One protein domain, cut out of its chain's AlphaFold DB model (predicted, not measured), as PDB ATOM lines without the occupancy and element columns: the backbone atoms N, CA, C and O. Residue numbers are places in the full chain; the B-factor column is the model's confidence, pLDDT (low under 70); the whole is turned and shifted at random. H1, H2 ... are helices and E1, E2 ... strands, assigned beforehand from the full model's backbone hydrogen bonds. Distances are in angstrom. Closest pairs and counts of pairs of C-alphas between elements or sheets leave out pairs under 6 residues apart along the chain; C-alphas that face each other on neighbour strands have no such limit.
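This is residues 123 to 238 of the 428 residues of the protein "Vanomycin resistance protein VanB" of Criibacterium bergeronii (UniProt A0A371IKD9). Four separate two-stranded pairs are set around the middle helix H1 in a loose, flat assembly, with the long hairpin E5 and E6 reaching away as an arm at one end and the shorter hairpin E3 and E4 making the other end. H2 runs crosswise to H1, between the small pair E7 and E8 and the hairpin E3 and E4, while the last helix, H3, lies by the root of the arm. The printed part has 116 residues, with three named helices and eight named strands in the order E1, E2, E3, E4, H1, E5, E6, E7, H2, E8, H3; each of the four sheets is one antiparallel pair, and the class is mixed, helices and strands. The whole is loose, with a radius of gyration of the C-alphas of 17.8 A, and spans 60 by 34 by 18 A.

E1, residues 123 to 126, and E2, residues 133 to 137, form an antiparallel hairpin at 154 degrees, with N 125 and O 134 at 2.8 A, within hydrogen-bond range. A short parallel pairing joins residues 125 to 126 of E1 with residues 223 to 224. E3, residues 142 to 145, and E4, residues 152 to 155, form a second antiparallel hairpin at 143 degrees, with N 154 and O 143 at 2.8 A, within hydrogen-bond range; E2 and E3 are apart. H1, residues 157 to 170, is near E2, with 5 pairs of C-alphas within 10 A. E5, residues 176 to 184, and E6, residues 190 to 198, form the longest hairpin, antiparallel at 155 degrees; N 177 and O 197 are 2.8 A apart and N 191 and O 183 are 2.9 A apart, both within hydrogen-bond range. E6 runs on into E7, residues 200 to 202, across a break of 1 residue at 61 degrees. The closest C-alphas of H1 and E7, those of Asp 168 and Arg 201, are 5.3 A apart. H2, residues 204 to 216, is close to H1 but not clearly touching: the C-alphas of Leu 164 and Arg 204 are the closest, at 7.6 A, and the lines are about perpendicular, only just, at 71 degrees. H2 is near E3, and its closest C-alpha to E4 is that of Met 212, 7.4 A from that of Leu 153. E8, residues 227 to 229, is the antiparallel neighbour of E7 at 148 degrees, with N 201 and O 228 at 2.9 A, within hydrogen-bond range. H3, residues 232 to 238, has its closest C-alpha to E6 at Val 235, 7.2 A from that of Val 197; H3 is apart from H1 and H2. Every O i to N i+4 pair is within hydrogen-bond range in H2; the counts are 9 of 10 in H1 and 2 of 3 in H3.

E1 begins at C-alpha 123, (140.364, 182.429, 139.650), and E2 after it measures 13.2 A from first to last C-alpha. H1 measures 19.8 A and begins at C-alpha 157, (143.689, 198.953, 133.547). E5 measures 24.5 A and E6 24.2 A. H2 measures 18.5 A, and H3 ends at C-alpha 238, (151.836, 205.129, 144.217).

The two C-alphas farthest apart, those of Glu 149 and Asn 187, are 60.6 A apart. The printed part has no cut and no long link; the links E1 to E2, E3 to E4 and H2 to E8 are short, and the others are tight. The mean pLDDT of the printed part is 87.2, and residues 232 to 238 are under 70.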
ATOM      1  N   PHE A 123     139.051 183.050 139.466       94.81
ATOM      2  CA  PHE A 123     140.364 182.429 139.650       94.81
ATOM      3  C   PHE A 123     140.722 182.396 141.131       94.81
ATOM      4  O   PHE A 123     140.657 183.430 141.795       94.81
ATOM      5  N   ARG A 124     141.140 181.234 141.649       95.75
ATOM      6  CA  ARG A 124     141.657 181.142 143.018       95.75
ATOM      7  C   ARG A 124     143.134 181.510 143.039       95.75
ATOM      8  O   ARG A 124     143.970 180.833 142.440       95.75
ATOM      9  N   LEU A 125     143.433 182.600 143.728       95.69
ATOM     10  CA  LEU A 125     144.760 183.183 143.864       95.69
ATOM     11  C   LEU A 125     145.354 182.783 145.218       95.69
ATOM     12  O   LEU A 125     144.615 182.654 146.194       95.69
ATOM     13  N   PHE A 126     146.668 182.587 145.289       94.00
ATOM     14  CA  PHE A 126     147.358 182.071 146.475       94.00
ATOM     15  C   PHE A 126     148.660 182.819 146.748       94.00
ATOM     16  O   PHE A 126     149.414 183.129 145.826       94.00
ATOM     17  N   ASP A 127     148.959 183.051 148.024       92.25
ATOM     18  CA  ASP A 127     150.277 183.491 148.471       92.25
ATOM     19  C   ASP A 127     150.924 182.443 149.376       92.25
ATOM     20  O   ASP A 127     150.552 182.267 150.539       92.25
ATOM     21  N   ARG A 128     151.987 181.824 148.868       88.56
ATOM     22  CA  ARG A 128     152.768 180.809 149.575       88.56
ATOM     23  C   ARG A 128     153.467 181.317 150.839       88.56
ATOM     24  O   ARG A 128     153.834 180.507 151.684       88.56
ATOM     25  N   THR A 129     153.666 182.630 150.996       84.94
ATOM     26  CA  THR A 129     154.332 183.201 152.182       84.94
ATOM     27  C   THR A 129     153.388 183.394 153.372       84.94
ATOM     28  O   THR A 129     153.833 183.291 154.515       84.94
ATOM     29  N   THR A 130     152.101 183.674 153.139       85.31
ATOM     30  CA  THR A 130     151.087 183.826 154.204       85.31
ATOM     31  C   THR A 130     150.093 182.669 154.287       85.31
ATOM     32  O   THR A 130     149.325 182.633 155.239       85.31
ATOM     33  N   GLY A 131     150.081 181.745 153.319       88.25
ATOM     34  CA  GLY A 131     149.127 180.628 153.244       88.25
ATOM     35  C   GLY A 131     147.717 181.030 152.788       88.25
ATOM     36  O   GLY A 131     146.867 180.167 152.578       88.25
ATOM     37  N   LYS A 132     147.467 182.333 152.609       90.38
ATOM     38  CA  LYS A 132     146.164 182.892 152.241       90.38
ATOM     39  C   LYS A 132     145.759 182.545 150.811       90.38
ATOM     40  O   LYS A 132     146.593 182.530 149.902       90.38
ATOM     41  N   THR A 133     144.449 182.412 150.600       92.19
ATOM     42  CA  THR A 133     143.829 182.376 149.267       92.19
ATOM     43  C   THR A 133     142.882 183.561 149.058       92.19
ATOM     44  O   THR A 133     142.425 184.176 150.018       92.19
ATOM     45  N   LEU A 134     142.604 183.909 147.800       93.69
ATOM     46  CA  LEU A 134     141.621 184.924 147.418       93.69
ATOM     47  C   LEU A 134     140.948 184.531 146.099       93.69
ATOM     48  O   LEU A 134     141.630 184.310 145.100       93.69
ATOM     49  N   ASP A 135     139.619 184.497 146.073       93.75
ATOM     50  CA  ASP A 135     138.851 184.218 144.857       93.75
ATOM     51  C   ASP A 135     138.605 185.510 144.053       93.75
ATOM     52  O   ASP A 135     137.848 186.396 144.457       93.75
ATOM     53  N   PHE A 136     139.256 185.627 142.893       93.12
ATOM     54  CA  PHE A 136     139.188 186.786 142.002       93.12
ATOM     55  C   PHE A 136     138.218 186.562 140.844       93.12
ATOM     56  O   PHE A 136     138.496 185.810 139.911       93.12
ATOM     57  N   LEU A 137     137.096 187.282 140.862       92.19
ATOM     58  CA  LEU A 137     136.187 187.376 139.722       92.19
ATOM     59  C   LEU A 137     136.822 188.242 138.619       92.19
ATOM     60  O   LEU A 137     136.689 189.469 138.631       92.19
ATOM     61  N   ALA A 138     137.518 187.615 137.666       91.81
ATOM     62  CA  ALA A 138     138.334 188.332 136.683       91.81
ATOM     63  C   ALA A 138     137.524 189.220 135.724       91.81
ATOM     64  O   ALA A 138     138.050 190.213 135.218       91.81
ATOM     65  N   SER A 139     136.224 188.964 135.553       91.62
ATOM     66  CA  SER A 139     135.307 189.834 134.800       91.62
ATOM     67  C   SER A 139     135.135 191.244 135.393       91.62
ATOM     68  O   SER A 139     134.549 192.110 134.749       91.62
ATOM     69  N   ARG A 140     135.696 191.518 136.582       90.00
ATOM     70  CA  ARG A 140     135.851 192.877 137.140       90.00
ATOM     71  C   ARG A 140     136.935 193.724 136.460       90.00
ATOM     72  O   ARG A 140     136.927 194.936 136.635       90.00
ATOM     73  N   ALA A 141     137.882 193.112 135.748       93.00
ATOM     74  CA  ALA A 141     139.028 193.804 135.140       93.00
ATOM     75  C   ALA A 141     139.356 193.344 133.707       93.00
ATOM     76  O   ALA A 141     140.092 194.027 132.996       93.00
ATOM     77  N   PHE A 142     138.809 192.208 133.269       94.38
ATOM     78  CA  PHE A 142     139.024 191.614 131.952       94.38
ATOM     79  C   PHE A 142     137.677 191.405 131.248       94.38
ATOM     80  O   PHE A 142     136.704 190.996 131.877       94.38
ATOM     81  N   ALA A 143     137.615 191.664 129.941       92.62
ATOM     82  CA  ALA A 143     136.408 191.489 129.129       92.62
ATOM     83  C   ALA A 143     136.769 191.081 127.696       92.62
ATOM     84  O   ALA A 143     137.851 191.408 127.220       92.62
ATOM     85  N   TYR A 144     135.869 190.408 126.982       90.00
ATOM     86  CA  TYR A 144     136.015 190.173 125.541       90.00
ATOM     87  C   TYR A 144     135.297 191.280 124.748       90.00
ATOM     88  O   TYR A 144     134.163 191.640 125.069       90.00
ATOM     89  N   ASP A 145     135.937 191.833 123.713       87.62
ATOM     90  CA  ASP A 145     135.314 192.825 122.826       87.62
ATOM     91  C   ASP A 145     134.436 192.147 121.765       87.62
ATOM     92  O   ASP A 145     134.840 191.934 120.622       87.62
ATOM     93  N   TYR A 146     133.199 191.831 122.155       83.62
ATOM     94  CA  TYR A 146     132.163 191.201 121.320       83.62
ATOM     95  C   TYR A 146     131.710 192.021 120.089       83.62
ATOM     96  O   TYR A 146     130.751 191.647 119.422       83.62
ATOM     97  N   LYS A 147     132.363 193.149 119.780       83.38
ATOM     98  CA  LYS A 147     132.138 193.932 118.549       83.38
ATOM     99  C   LYS A 147     132.951 193.419 117.355       83.38
ATOM    100  O   LYS A 147     132.804 193.954 116.259       83.38
ATOM    101  N   GLN A 148     133.834 192.447 117.574       78.12
ATOM    102  CA  GLN A 148     134.739 191.877 116.574       78.12
ATOM    103  C   GLN A 148     134.318 190.437 116.250       78.12
ATOM    104  O   GLN A 148     133.863 189.718 117.138       78.12
ATOM    105  N   GLU A 149     134.493 190.004 114.995       73.50
ATOM    106  CA  GLU A 149     134.138 188.640 114.549       73.50
ATOM    107  C   GLU A 149     134.927 187.548 115.291       73.50
ATOM    108  O   GLU A 149     134.394 186.469 115.539       73.50
ATOM    109  N   ASN A 150     136.160 187.856 115.716       79.38
ATOM    110  CA  ASN A 150     136.853 187.136 116.781       79.38
ATOM    111  C   ASN A 150     137.002 188.069 118.008       79.38
ATOM    112  O   ASN A 150     137.851 188.969 117.977       79.38
ATOM    113  N   PRO A 151     136.174 187.918 119.062       83.88
ATOM    114  CA  PRO A 151     136.204 188.770 120.246       83.88
ATOM    115  C   PRO A 151     137.564 188.771 120.952       83.88
ATOM    116  O   PRO A 151     137.990 187.790 121.559       83.88
ATOM    117  N   LYS A 152     138.251 189.915 120.933       87.62
ATOM    118  CA  LYS A 152     139.571 190.065 121.558       87.62
ATOM    119  C   LYS A 152     139.457 190.306 123.065       87.62
ATOM    120  O   LYS A 152     138.717 191.191 123.492       87.62
ATOM    121  N   LEU A 153     140.246 189.589 123.870       90.81
ATOM    122  CA  LEU A 153     140.383 189.866 125.305       90.81
ATOM    123  C   LEU A 153     141.048 191.238 125.530       90.81
ATOM    124  O   LEU A 153     142.167 191.484 125.070       90.81
ATOM    125  N   ILE A 154     140.356 192.114 126.255       92.31
ATOM    126  CA  ILE A 154     140.775 193.456 126.669       92.31
ATOM    127  C   ILE A 154     140.832 193.564 128.201       92.31
ATOM    128  O   ILE A 154     140.263 192.744 128.924       92.31
ATOM    129  N   VAL A 155     141.529 194.591 128.690       94.62
ATOM    130  CA  VAL A 155     141.778 194.834 130.118       94.62
ATOM    131  C   VAL A 155     141.348 196.255 130.473       94.62
ATOM    132  O   VAL A 155     141.817 197.205 129.845       94.62
ATOM    133  N   ASP A 156     140.513 196.416 131.500       94.12
ATOM    134  CA  ASP A 156     140.356 197.707 132.166       94.12
ATOM    135  C   ASP A 156     141.510 197.897 133.156       94.12
ATOM    136  O   ASP A 156     141.506 197.379 134.275       94.12
ATOM    137  N   GLN A 157     142.513 198.663 132.733       92.25
ATOM    138  CA  GLN A 157     143.689 198.953 133.547       92.25
ATOM    139  C   GLN A 157     143.344 199.746 134.824       92.25
ATOM    140  O   GLN A 157     144.091 199.653 135.796       92.25
ATOM    141  N   ALA A 158     142.233 200.494 134.868       87.50
ATOM    142  CA  ALA A 158     141.823 201.214 136.074       87.50
ATOM    143  C   ALA A 158     141.292 200.238 137.134       87.50
ATOM    144  O   ALA A 158     141.827 200.198 138.245       87.50
ATOM    145  N   SER A 159     140.317 199.395 136.780       90.88
ATOM    146  CA  SER A 159     139.785 198.370 137.688       90.88
ATOM    147  C   SER A 159     140.837 197.321 138.070       90.88
ATOM    148  O   SER A 159     140.899 196.920 139.234       90.88
ATOM    149  N   LEU A 160     141.735 196.944 137.148       91.88
ATOM    150  CA  LEU A 160     142.871 196.066 137.452       91.88
ATOM    151  C   LEU A 160     143.817 196.690 138.493       91.88
ATOM    152  O   LEU A 160     144.214 196.017 139.444       91.88
ATOM    153  N   ASN A 161     144.159 197.974 138.343       88.75
ATOM    154  CA  ASN A 161     145.032 198.672 139.290       88.75
ATOM    155  C   ASN A 161     144.378 198.823 140.672       88.75
ATOM    156  O   ASN A 161     145.066 198.667 141.678       88.75
ATOM    157  N   ILE A 162     143.067 199.093 140.735       87.38
ATOM    158  CA  ILE A 162     142.315 199.141 141.999       87.38
ATOM    159  C   ILE A 162     142.394 197.783 142.701       87.38
ATOM    160  O   ILE A 162     142.851 197.721 143.841       87.38
ATOM    161  N   PHE A 163     142.044 196.697 142.005       89.50
ATOM    162  CA  PHE A 163     142.049 195.358 142.590       89.50
ATOM    163  C   PHE A 163     143.447 194.931 143.063       89.50
ATOM    164  O   PHE A 163     143.603 194.480 144.195       89.50
ATOM    165  N   LEU A 164     144.493 195.153 142.261       89.94
ATOM    166  CA  LEU A 164     145.867 194.814 142.654       89.94
ATOM    167  C   LEU A 164     146.367 195.641 143.857       89.94
ATOM    168  O   LEU A 164     147.130 195.130 144.674       89.94
ATOM    169  N   ASN A 165     145.891 196.879 144.029       85.44
ATOM    170  CA  ASN A 165     146.176 197.696 145.217       85.44
ATOM    171  C   ASN A 165     145.404 197.236 146.475       85.44
ATOM    172  O   ASN A 165     145.839 197.521 147.594       85.44
ATOM    173  N   GLU A 166     144.263 196.554 146.326       85.25
ATOM    174  CA  GLU A 166     143.548 195.896 147.434       85.25
ATOM    175  C   GLU A 166     144.219 194.566 147.806       85.25
ATOM    176  O   GLU A 166     144.454 194.295 148.986       85.25
ATOM    177  N   MET A 167     144.611 193.775 146.804       88.62
ATOM    178  CA  MET A 167     145.336 192.519 146.990       88.62
ATOM    179  C   MET A 167     146.664 192.703 147.726       88.62
ATOM    180  O   MET A 167     146.931 191.962 148.670       88.62
ATOM    181  N   ASP A 168     147.477 193.699 147.348       86.56
ATOM    182  CA  ASP A 168     148.745 193.993 148.035       86.56
ATOM    183  C   ASP A 168     148.544 194.175 149.547       86.56
ATOM    184  O   ASP A 168     149.376 193.741 150.339       86.56
ATOM    185  N   LYS A 169     147.424 194.789 149.959       81.88
ATOM    186  CA  LYS A 169     147.071 194.996 151.371       81.88
ATOM    187  C   LYS A 169     146.604 193.696 152.026       81.88
ATOM    188  O   LYS A 169     147.059 193.379 153.122       81.88
ATOM    189  N   TYR A 170     145.746 192.922 151.354       86.12
ATOM    190  CA  TYR A 170     145.250 191.633 151.858       86.12
ATOM    191  C   TYR A 170     146.383 190.616 152.096       86.12
ATOM    192  O   TYR A 170     146.390 189.917 153.118       86.12
ATOM    193  N   PHE A 171     147.363 190.584 151.184       85.44
ATOM    194  CA  PHE A 171     148.536 189.707 151.217       85.44
ATOM    195  C   PHE A 171     149.785 190.336 151.865       85.44
ATOM    196  O   PHE A 171     150.828 189.682 151.917       85.44
ATOM    197  N   ALA A 172     149.724 191.567 152.389       80.56
ATOM    198  CA  ALA A 172     150.862 192.181 153.078       80.56
ATOM    199  C   ALA A 172     151.270 191.340 154.299       80.56
ATOM    200  O   ALA A 172     152.362 190.769 154.339       80.56
ATOM    201  N   GLY A 173     150.367 191.202 155.276       77.19
ATOM    202  CA  GLY A 173     150.601 190.418 156.491       77.19
ATOM    203  C   GLY A 173     151.919 190.796 157.179       77.19
ATOM    204  O   GLY A 173     152.184 191.971 157.438       77.19
ATOM    205  N   LYS A 174     152.775 189.796 157.437       76.12
ATOM    206  CA  LYS A 174     154.121 189.996 158.012       76.12
ATOM    207  C   LYS A 174     155.099 190.718 157.070       76.12
ATOM    208  O   LYS A 174     156.090 191.258 157.545       76.12
ATOM    209  N   ASN A 175     154.822 190.760 155.766       78.56
ATOM    210  CA  ASN A 175     155.627 191.449 154.753       78.56
ATOM    211  C   ASN A 175     155.208 192.925 154.668       78.56
ATOM    212  O   ASN A 175     154.768 193.425 153.629       78.56
ATOM    213  N   SER A 176     155.270 193.604 155.812       81.25
ATOM    214  CA  SER A 176     154.934 195.013 155.958       81.25
ATOM    215  C   SER A 176     155.894 195.695 156.934       81.25
ATOM    216  O   SER A 176     156.372 195.097 157.898       81.25
ATOM    217  N   LYS A 177     156.213 196.961 156.659       82.31
ATOM    218  CA  LYS A 177     157.141 197.785 157.434       82.31
ATOM    219  C   LYS A 177     156.396 198.990 157.992       82.31
ATOM    220  O   LYS A 177     155.735 199.711 157.247       82.31
ATOM    221  N   LYS A 178     156.562 199.249 159.291       84.94
ATOM    222  CA  LYS A 178     156.176 200.531 159.887       84.94
ATOM    223  C   LYS A 178     157.173 201.607 159.451       84.94
ATOM    224  O   LYS A 178     158.373 201.458 159.685       84.94
ATOM    225  N   ILE A 179     156.677 202.670 158.835       85.56
ATOM    226  CA  ILE A 179     157.455 203.825 158.378       85.56
ATOM    227  C   ILE A 179     156.967 205.103 159.057       85.56
ATOM    228  O   ILE A 179     155.823 205.179 159.509       85.56
ATOM    229  N   MET A 180     157.828 206.118 159.073       90.12
ATOM    230  CA  MET A 180     157.454 207.493 159.395       90.12
ATOM    231  C   MET A 180     157.522 208.321 158.112       90.12
ATOM    232  O   MET A 180     158.456 208.151 157.324       90.12
ATOM    233  N   PHE A 181     156.604 209.266 157.935       88.81
ATOM    234  CA  PHE A 181     156.719 210.308 156.912       88.81
ATOM    235  C   PHE A 181     156.265 211.663 157.458       88.81
ATOM    236  O   PHE A 181     155.466 211.747 158.395       88.81
ATOM    237  N   ALA A 182     156.775 212.737 156.858       90.69
ATOM    238  CA  ALA A 182     156.291 214.089 157.098       90.69
ATOM    239  C   ALA A 182     155.238 214.446 156.044       90.69
ATOM    240  O   ALA A 182     155.417 214.171 154.859       90.69
ATOM    241  N   SER A 183     154.147 215.083 156.463       89.56
ATOM    242  CA  SER A 183     153.129 215.628 155.557       89.56
ATOM    243  C   SER A 183     152.822 217.086 155.911       89.56
ATOM    244  O   SER A 183     152.820 217.430 157.098       89.56
ATOM    245  N   PRO A 184     152.612 217.965 154.914       92.06
ATOM    246  CA  PRO A 184     152.316 219.367 155.165       92.06
ATOM    247  C   PRO A 184     150.941 219.529 155.819       92.06
ATOM    248  O   PRO A 184     150.009 218.763 155.567       92.06
ATOM    249  N   ILE A 185     150.826 220.559 156.648       91.75
ATOM    250  CA  ILE A 185     149.585 221.054 157.243       91.75
ATOM    251  C   ILE A 185     149.507 222.577 157.028       91.75
ATOM    252  O   ILE A 185     150.297 223.161 156.282       91.75
ATOM    253  N   GLU A 186     148.532 223.237 157.650       89.56
ATOM    254  CA  GLU A 186     148.334 224.681 157.513       89.56
ATOM    255  C   GLU A 186     149.567 225.514 157.920       89.56
ATOM    256  O   GLU A 186     150.431 225.087 158.690       89.56
ATOM    257  N   ASN A 187     149.630 226.753 157.418       89.12
ATOM    258  CA  ASN A 187     150.652 227.751 157.767       89.12
ATOM    259  C   ASN A 187     152.110 227.321 157.481       89.12
ATOM    260  O   ASN A 187     153.044 227.814 158.113       89.12
ATOM    261  N   GLY A 188     152.314 226.404 156.527       89.69
ATOM    262  CA  GLY A 188     153.641 225.911 156.135       89.69
ATOM    263  C   GLY A 188     154.301 224.998 157.172       89.69
ATOM    264  O   GLY A 188     155.502 224.736 157.086       89.69
ATOM    265  N   LYS A 189     153.533 224.528 158.161       95.00
ATOM    266  CA  LYS A 189     153.971 223.528 159.134       95.00
ATOM    267  C   LYS A 189     153.797 222.115 158.573       95.00
ATOM    268  O   LYS A 189     153.138 221.904 157.558       95.00
ATOM    269  N   TYR A 190     154.389 221.143 159.252       95.56
ATOM    270  CA  TYR A 190     154.293 219.719 158.942       95.56
ATOM    271  C   TYR A 190     153.791 218.947 160.163       95.56
ATOM    272  O   TYR A 190     153.998 219.368 161.301       95.56
ATOM    273  N   LYS A 191     153.183 217.784 159.923       94.19
ATOM    274  CA  LYS A 191     152.967 216.728 160.920       94.19
ATOM    275  C   LYS A 191     153.811 215.506 160.560       94.19
ATOM    276  O   LYS A 191     154.013 215.235 159.374       94.19
ATOM    277  N   ILE A 192     154.246 214.743 161.559       92.19
ATOM    278  CA  ILE A 192     154.686 213.362 161.332       92.19
ATOM    279  C   ILE A 192     153.463 212.449 161.347       92.19
ATOM    280  O   ILE A 192     152.469 212.714 162.027       92.19
ATOM    281  N   SER A 193     153.500 211.391 160.552       89.19
ATOM    282  CA  SER A 193     152.513 210.316 160.570       89.19
ATOM    283  C   SER A 193     153.221 208.972 160.420       89.19
ATOM    284  O   SER A 193     154.310 208.893 159.846       89.19
ATOM    285  N   GLU A 194     152.623 207.939 161.006       88.12
ATOM    286  CA  GLU A 194     153.123 206.566 160.978       88.12
ATOM    287  C   GLU A 194     152.227 205.729 160.070       88.12
ATOM    288  O   GLU A 194     151.005 205.845 160.159       88.12
ATOM    289  N   GLU A 195     152.802 204.860 159.241       79.75
ATOM    290  CA  GLU A 195     152.016 203.973 158.377       79.75
ATOM    291  C   GLU A 195     152.673 202.602 158.200       79.75
ATOM    292  O   GLU A 195     153.883 202.447 158.361       79.75
ATOM    293  N   ILE A 196     151.851 201.592 157.911       79.44
ATOM    294  CA  ILE A 196     152.260 200.209 157.669       79.44
ATOM    295  C   ILE A 196     152.210 199.980 156.158       79.44
ATOM    296  O   ILE A 196     151.146 199.733 155.594       79.44
ATOM    297  N   VAL A 197     153.363 200.078 155.497       77.19
ATOM    298  CA  VAL A 197     153.477 199.852 154.049       77.19
ATOM    299  C   VAL A 197     153.844 198.396 153.747       77.19
ATOM    300  O   VAL A 197     154.696 197.841 154.445       77.19
ATOM    301  N   PRO A 198     153.264 197.756 152.714       78.88
ATOM    302  CA  PRO A 198     153.743 196.462 152.233       78.88
ATOM    303  C   PRO A 198     155.209 196.557 151.782       78.88
ATOM    304  O   PRO A 198     155.586 197.511 151.104       78.88
ATOM    305  N   THR A 199     156.038 195.570 152.132       82.25
ATOM    306  CA  THR A 199     157.437 195.469 151.655       82.25
ATOM    307  C   THR A 199     157.565 194.700 150.345       82.25
ATOM    308  O   THR A 199     158.652 194.614 149.786       82.25
ATOM    309  N   ARG A 200     156.455 194.150 149.848       85.75
ATOM    310  CA  ARG A 200     156.309 193.493 148.547       85.75
ATOM    311  C   ARG A 200     154.959 193.867 147.937       85.75
ATOM    312  O   ARG A 200     154.031 194.214 148.668       85.75
ATOM    313  N   ARG A 201     154.834 193.737 146.622       87.62
ATOM    314  CA  ARG A 201     153.572 193.868 145.880       87.62
ATOM    315  C   ARG A 201     153.458 192.793 144.811       87.62
ATOM    316  O   ARG A 201     154.467 192.205 144.432       87.62
ATOM    317  N   ILE A 202     152.261 192.580 144.284       91.00
ATOM    318  CA  ILE A 202     152.066 191.718 143.114       91.00
ATOM    319  C   ILE A 202     152.684 192.391 141.884       91.00
ATOM    320  O   ILE A 202     152.411 193.566 141.614       91.00
ATOM    321  N   GLU A 203     153.502 191.654 141.134       92.50
ATOM    322  CA  GLU A 203     154.065 192.108 139.867       92.50
ATOM    323  C   GLU A 203     152.923 192.304 138.854       92.50
ATOM    324  O   GLU A 203     152.150 191.389 138.557       92.50
ATOM    325  N   ARG A 204     152.780 193.541 138.373       90.69
ATOM    326  CA  ARG A 204     151.569 194.031 137.712       90.69
ATOM    327  C   ARG A 204     151.421 193.507 136.286       90.69
ATOM    328  O   ARG A 204     150.309 193.163 135.891       90.69
ATOM    329  N   GLU A 205     152.509 193.430 135.525       91.81
ATOM    330  CA  GLU A 205     152.475 192.950 134.142       91.81
ATOM    331  C   GLU A 205     152.585 191.424 134.075       91.81
ATOM    332  O   GLU A 205     151.878 190.818 133.274       91.81
ATOM    333  N   GLN A 206     153.354 190.777 134.959       94.50
ATOM    334  CA  GLN A 206     153.383 189.311 135.040       94.50
ATOM    335  C   GLN A 206     152.009 188.742 135.434       94.50
ATOM    336  O   GLN A 206     151.522 187.824 134.776       94.50
ATOM    337  N   PHE A 207     151.345 189.313 136.451       96.19
ATOM    338  CA  PHE A 207     149.979 188.925 136.824       96.19
ATOM    339  C   PHE A 207     149.002 189.107 135.655       96.19
ATOM    340  O   PHE A 207     148.227 188.208 135.339       96.19
ATOM    341  N   LYS A 208     149.062 190.259 134.981       95.44
ATOM    342  CA  LYS A 208     148.204 190.603 133.840       95.44
ATOM    343  C   LYS A 208     148.403 189.658 132.653       95.44
ATOM    344  O   LYS A 208     147.414 189.174 132.109       95.44
ATOM    345  N   GLN A 209     149.645 189.356 132.276       95.25
ATOM    346  CA  GLN A 209     149.960 188.427 131.186       95.25
ATOM    347  C   GLN A 209     149.493 187.000 131.502       95.25
ATOM    348  O   GLN A 209     148.822 186.380 130.677       95.25
ATOM    349  N   GLU A 210     149.778 186.500 132.706       95.88
ATOM    350  CA  GLU A 210     149.383 185.149 133.121       95.88
ATOM    351  C   GLU A 210     147.859 185.018 133.281       95.88
ATOM    352  O   GLU A 210     147.285 184.015 132.861       95.88
ATOM    353  N   MET A 211     147.161 186.047 133.774       95.69
ATOM    354  CA  MET A 211     145.691 186.069 133.782       95.69
ATOM    355  C   MET A 211     145.113 186.103 132.362       95.69
ATOM    356  O   MET A 211     144.191 185.346 132.072       95.69
ATOM    357  N   MET A 212     145.673 186.899 131.440       93.88
ATOM    358  CA  MET A 212     145.234 186.889 130.036       93.88
ATOM    359  C   MET A 212     145.457 185.528 129.361       93.88
ATOM    360  O   MET A 212     144.591 185.089 128.601       93.88
ATOM    361  N   ARG A 213     146.568 184.834 129.658       94.44
ATOM    362  CA  ARG A 213     146.792 183.450 129.212       94.44
ATOM    363  C   ARG A 213     145.723 182.522 129.787       94.44
ATOM    364  O   ARG A 213     145.047 181.835 129.026       94.44
ATOM    365  N   ARG A 214     145.546 182.523 131.111       94.31
ATOM    366  CA  ARG A 214     144.629 181.614 131.815       94.31
ATOM    367  C   ARG A 214     143.172 181.784 131.400       94.31
ATOM    368  O   ARG A 214     142.478 180.786 131.245       94.31
ATOM    369  N   ILE A 215     142.727 183.018 131.157       92.88
ATOM    370  CA  ILE A 215     141.384 183.316 130.638       92.88
ATOM    371  C   ILE A 215     141.186 182.730 129.230       92.88
ATOM    372  O   ILE A 215     140.136 182.154 128.961       92.88
ATOM    373  N   LYS A 216     142.191 182.823 128.346       90.75
ATOM    374  CA  LYS A 216     142.143 182.237 126.992       90.75
ATOM    375  C   LYS A 216     142.171 180.706 126.991       90.75
ATOM    376  O   LYS A 216     141.533 180.095 126.143       90.75
ATOM    377  N   THR A 217     142.901 180.086 127.920       90.38
ATOM    378  CA  THR A 217     143.057 178.620 128.000       90.38
ATOM    379  C   THR A 217     142.135 177.950 129.028       90.38
ATOM    380  O   THR A 217     142.370 176.796 129.371       90.38
ATOM    381  N   ALA A 218     141.141 178.669 129.570       90.06
ATOM    382  CA  ALA A 218     140.241 178.209 130.641       90.06
ATOM    383  C   ALA A 218     140.962 177.573 131.860       90.06
ATOM    384  O   ALA A 218     140.464 176.641 132.494       90.06
ATOM    385  N   ASP A 219     142.153 178.076 132.198       92.31
ATOM    386  CA  ASP A 219     143.046 177.518 133.222       92.31
ATOM    387  C   ASP A 219     142.741 178.106 134.611       92.31
ATOM    388  O   ASP A 219     143.436 178.984 135.133       92.31
ATOM    389  N   TYR A 220     141.664 177.590 135.202       92.25
ATOM    390  CA  TYR A 220     141.172 177.931 136.541       92.25
ATOM    391  C   TYR A 220     141.915 177.198 137.682       92.25
ATOM    392  O   TYR A 220     141.388 177.079 138.788       92.25
ATOM    393  N   THR A 221     143.129 176.688 137.437       93.62
ATOM    394  CA  THR A 221     143.963 176.088 138.493       93.62
ATOM    395  C   THR A 221     144.438 177.135 139.510       93.62
ATOM    396  O   THR A 221     144.445 178.335 139.229       93.62
ATOM    397  N   LEU A 222     144.838 176.679 140.704       94.31
ATOM    398  CA  LEU A 222     145.355 177.537 141.776       94.31
ATOM    399  C   LEU A 222     146.569 178.344 141.286       94.31
ATOM    400  O   LEU A 222     147.584 177.766 140.896       94.31
ATOM    401  N   PHE A 223     146.476 179.673 141.322       95.69
ATOM    402  CA  PHE A 223     147.524 180.565 140.826       95.69
ATOM    403  C   PHE A 223     148.338 181.154 141.990       95.69
ATOM    404  O   PHE A 223     147.855 182.021 142.723       95.69
ATOM    405  N   GLU A 224     149.581 180.686 142.154       95.25
ATOM    406  CA  GLU A 224     150.570 181.299 143.054       95.25
ATOM    407  C   GLU A 224     150.949 182.693 142.530       95.25
ATOM    408  O   GLU A 224     151.399 182.849 141.394       95.25
ATOM    409  N   LEU A 225     150.726 183.717 143.352       94.88
ATOM    410  CA  LEU A 225     150.847 185.111 142.942       94.88
ATOM    411  C   LEU A 225     152.312 185.540 142.764       94.88
ATOM    412  O   LEU A 225     153.119 185.351 143.679       94.88
ATOM    413  N   PRO A 226     152.667 186.191 141.639       93.38
ATOM    414  CA  PRO A 226     154.008 186.719 141.444       93.38
ATOM    415  C   PRO A 226     154.202 187.956 142.327       93.38
ATOM    416  O   PRO A 226     153.659 189.017 142.030       93.38
ATOM    417  N   PHE A 227     154.971 187.839 143.408       91.44
ATOM    418  CA  PHE A 227     155.369 188.979 144.236       91.44
ATOM    419  C   PHE A 227     156.757 189.500 143.857       91.44
ATOM    420  O   PHE A 227     157.663 188.729 143.547       91.44
ATOM    421  N   VAL A 228     156.931 190.816 143.966       89.62
ATOM    422  CA  VAL A 228     158.226 191.505 143.927       89.62
ATOM    423  C   VAL A 228     158.372 192.402 145.151       89.62
ATOM    424  O   VAL A 228     157.417 193.073 145.555       89.62
ATOM    425  N   ASP A 229     159.568 192.426 145.737       84.88
ATOM    426  CA  ASP A 229     159.891 193.333 146.839       84.88
ATOM    427  C   ASP A 229     159.836 194.798 146.380       84.88
ATOM    428  O   ASP A 229     160.171 195.135 145.240       84.88
ATOM    429  N   VAL A 230     159.413 195.689 147.278       78.12
ATOM    430  CA  VAL A 230     159.344 197.132 147.036       78.12
ATOM    431  C   VAL A 230     159.983 197.926 148.163       78.12
ATOM    432  O   VAL A 230     159.731 197.727 149.350       78.12
ATOM    433  N   THR A 231     160.795 198.898 147.765       72.56
ATOM    434  CA  THR A 231     161.291 199.940 148.660       72.56
ATOM    435  C   THR A 231     160.162 200.895 149.041       72.56
ATOM    436  O   THR A 231     159.219 201.121 148.280       72.56
ATOM    437  N   VAL A 232     160.293 201.545 150.197       66.81
ATOM    438  CA  VAL A 232     159.312 202.534 150.673       66.81
ATOM    439  C   VAL A 232     159.140 203.697 149.685       66.81
ATOM    440  O   VAL A 232     158.026 204.176 149.489       66.81
ATOM    441  N   ALA A 233     160.205 204.081 148.971       65.19
ATOM    442  CA  ALA A 233     160.143 205.068 147.892       65.19
ATOM    443  C   ALA A 233     159.216 204.642 146.733       65.19
ATOM    444  O   ALA A 233     158.469 205.468 146.210       65.19
ATOM    445  N   GLN A 234     159.211 203.356 146.358       65.56
ATOM    446  CA  GLN A 234     158.318 202.816 145.322       65.56
ATOM    447  C   GLN A 234     156.860 202.706 145.798       65.56
ATOM    448  O   GLN A 234     155.953 202.784 144.970       65.56
ATOM    449  N   VAL A 235     156.618 202.552 147.106       61.72
ATOM    450  CA  VAL A 235     155.260 202.603 147.678       61.72
ATOM    451  C   VAL A 235     154.743 204.046 147.725       61.72
ATOM    452  O   VAL A 235     153.634 204.307 147.264       61.72
ATOM    453  N   GLY A 236     155.553 204.997 148.205       55.28
ATOM    454  CA  GLY A 236     155.159 206.407 148.332       55.28
ATOM    455  C   GLY A 236     154.717 207.038 147.008       55.28
ATOM    456  O   GLY A 236     153.667 207.681 146.960       55.28
ATOM    457  N   GLN A 237     155.436 206.751 145.913       53.75
ATOM    458  CA  GLN A 237     155.086 207.204 144.556       53.75
ATOM    459  C   GLN A 237     153.687 206.765 144.086       53.75
ATOM    460  O   GLN A 237     153.084 207.457 143.270       53.75
ATOM    461  N   GLY A 238     153.164 205.637 144.580       47.62
ATOM    462  CA  GLY A 238     151.836 205.129 144.217       47.62
ATOM    463  C   GLY A 238     150.708 205.527 145.175       47.62
ATOM    464  O   GLY A 238     149.546 205.270 144.865       47.62
TER     465      GLY A 238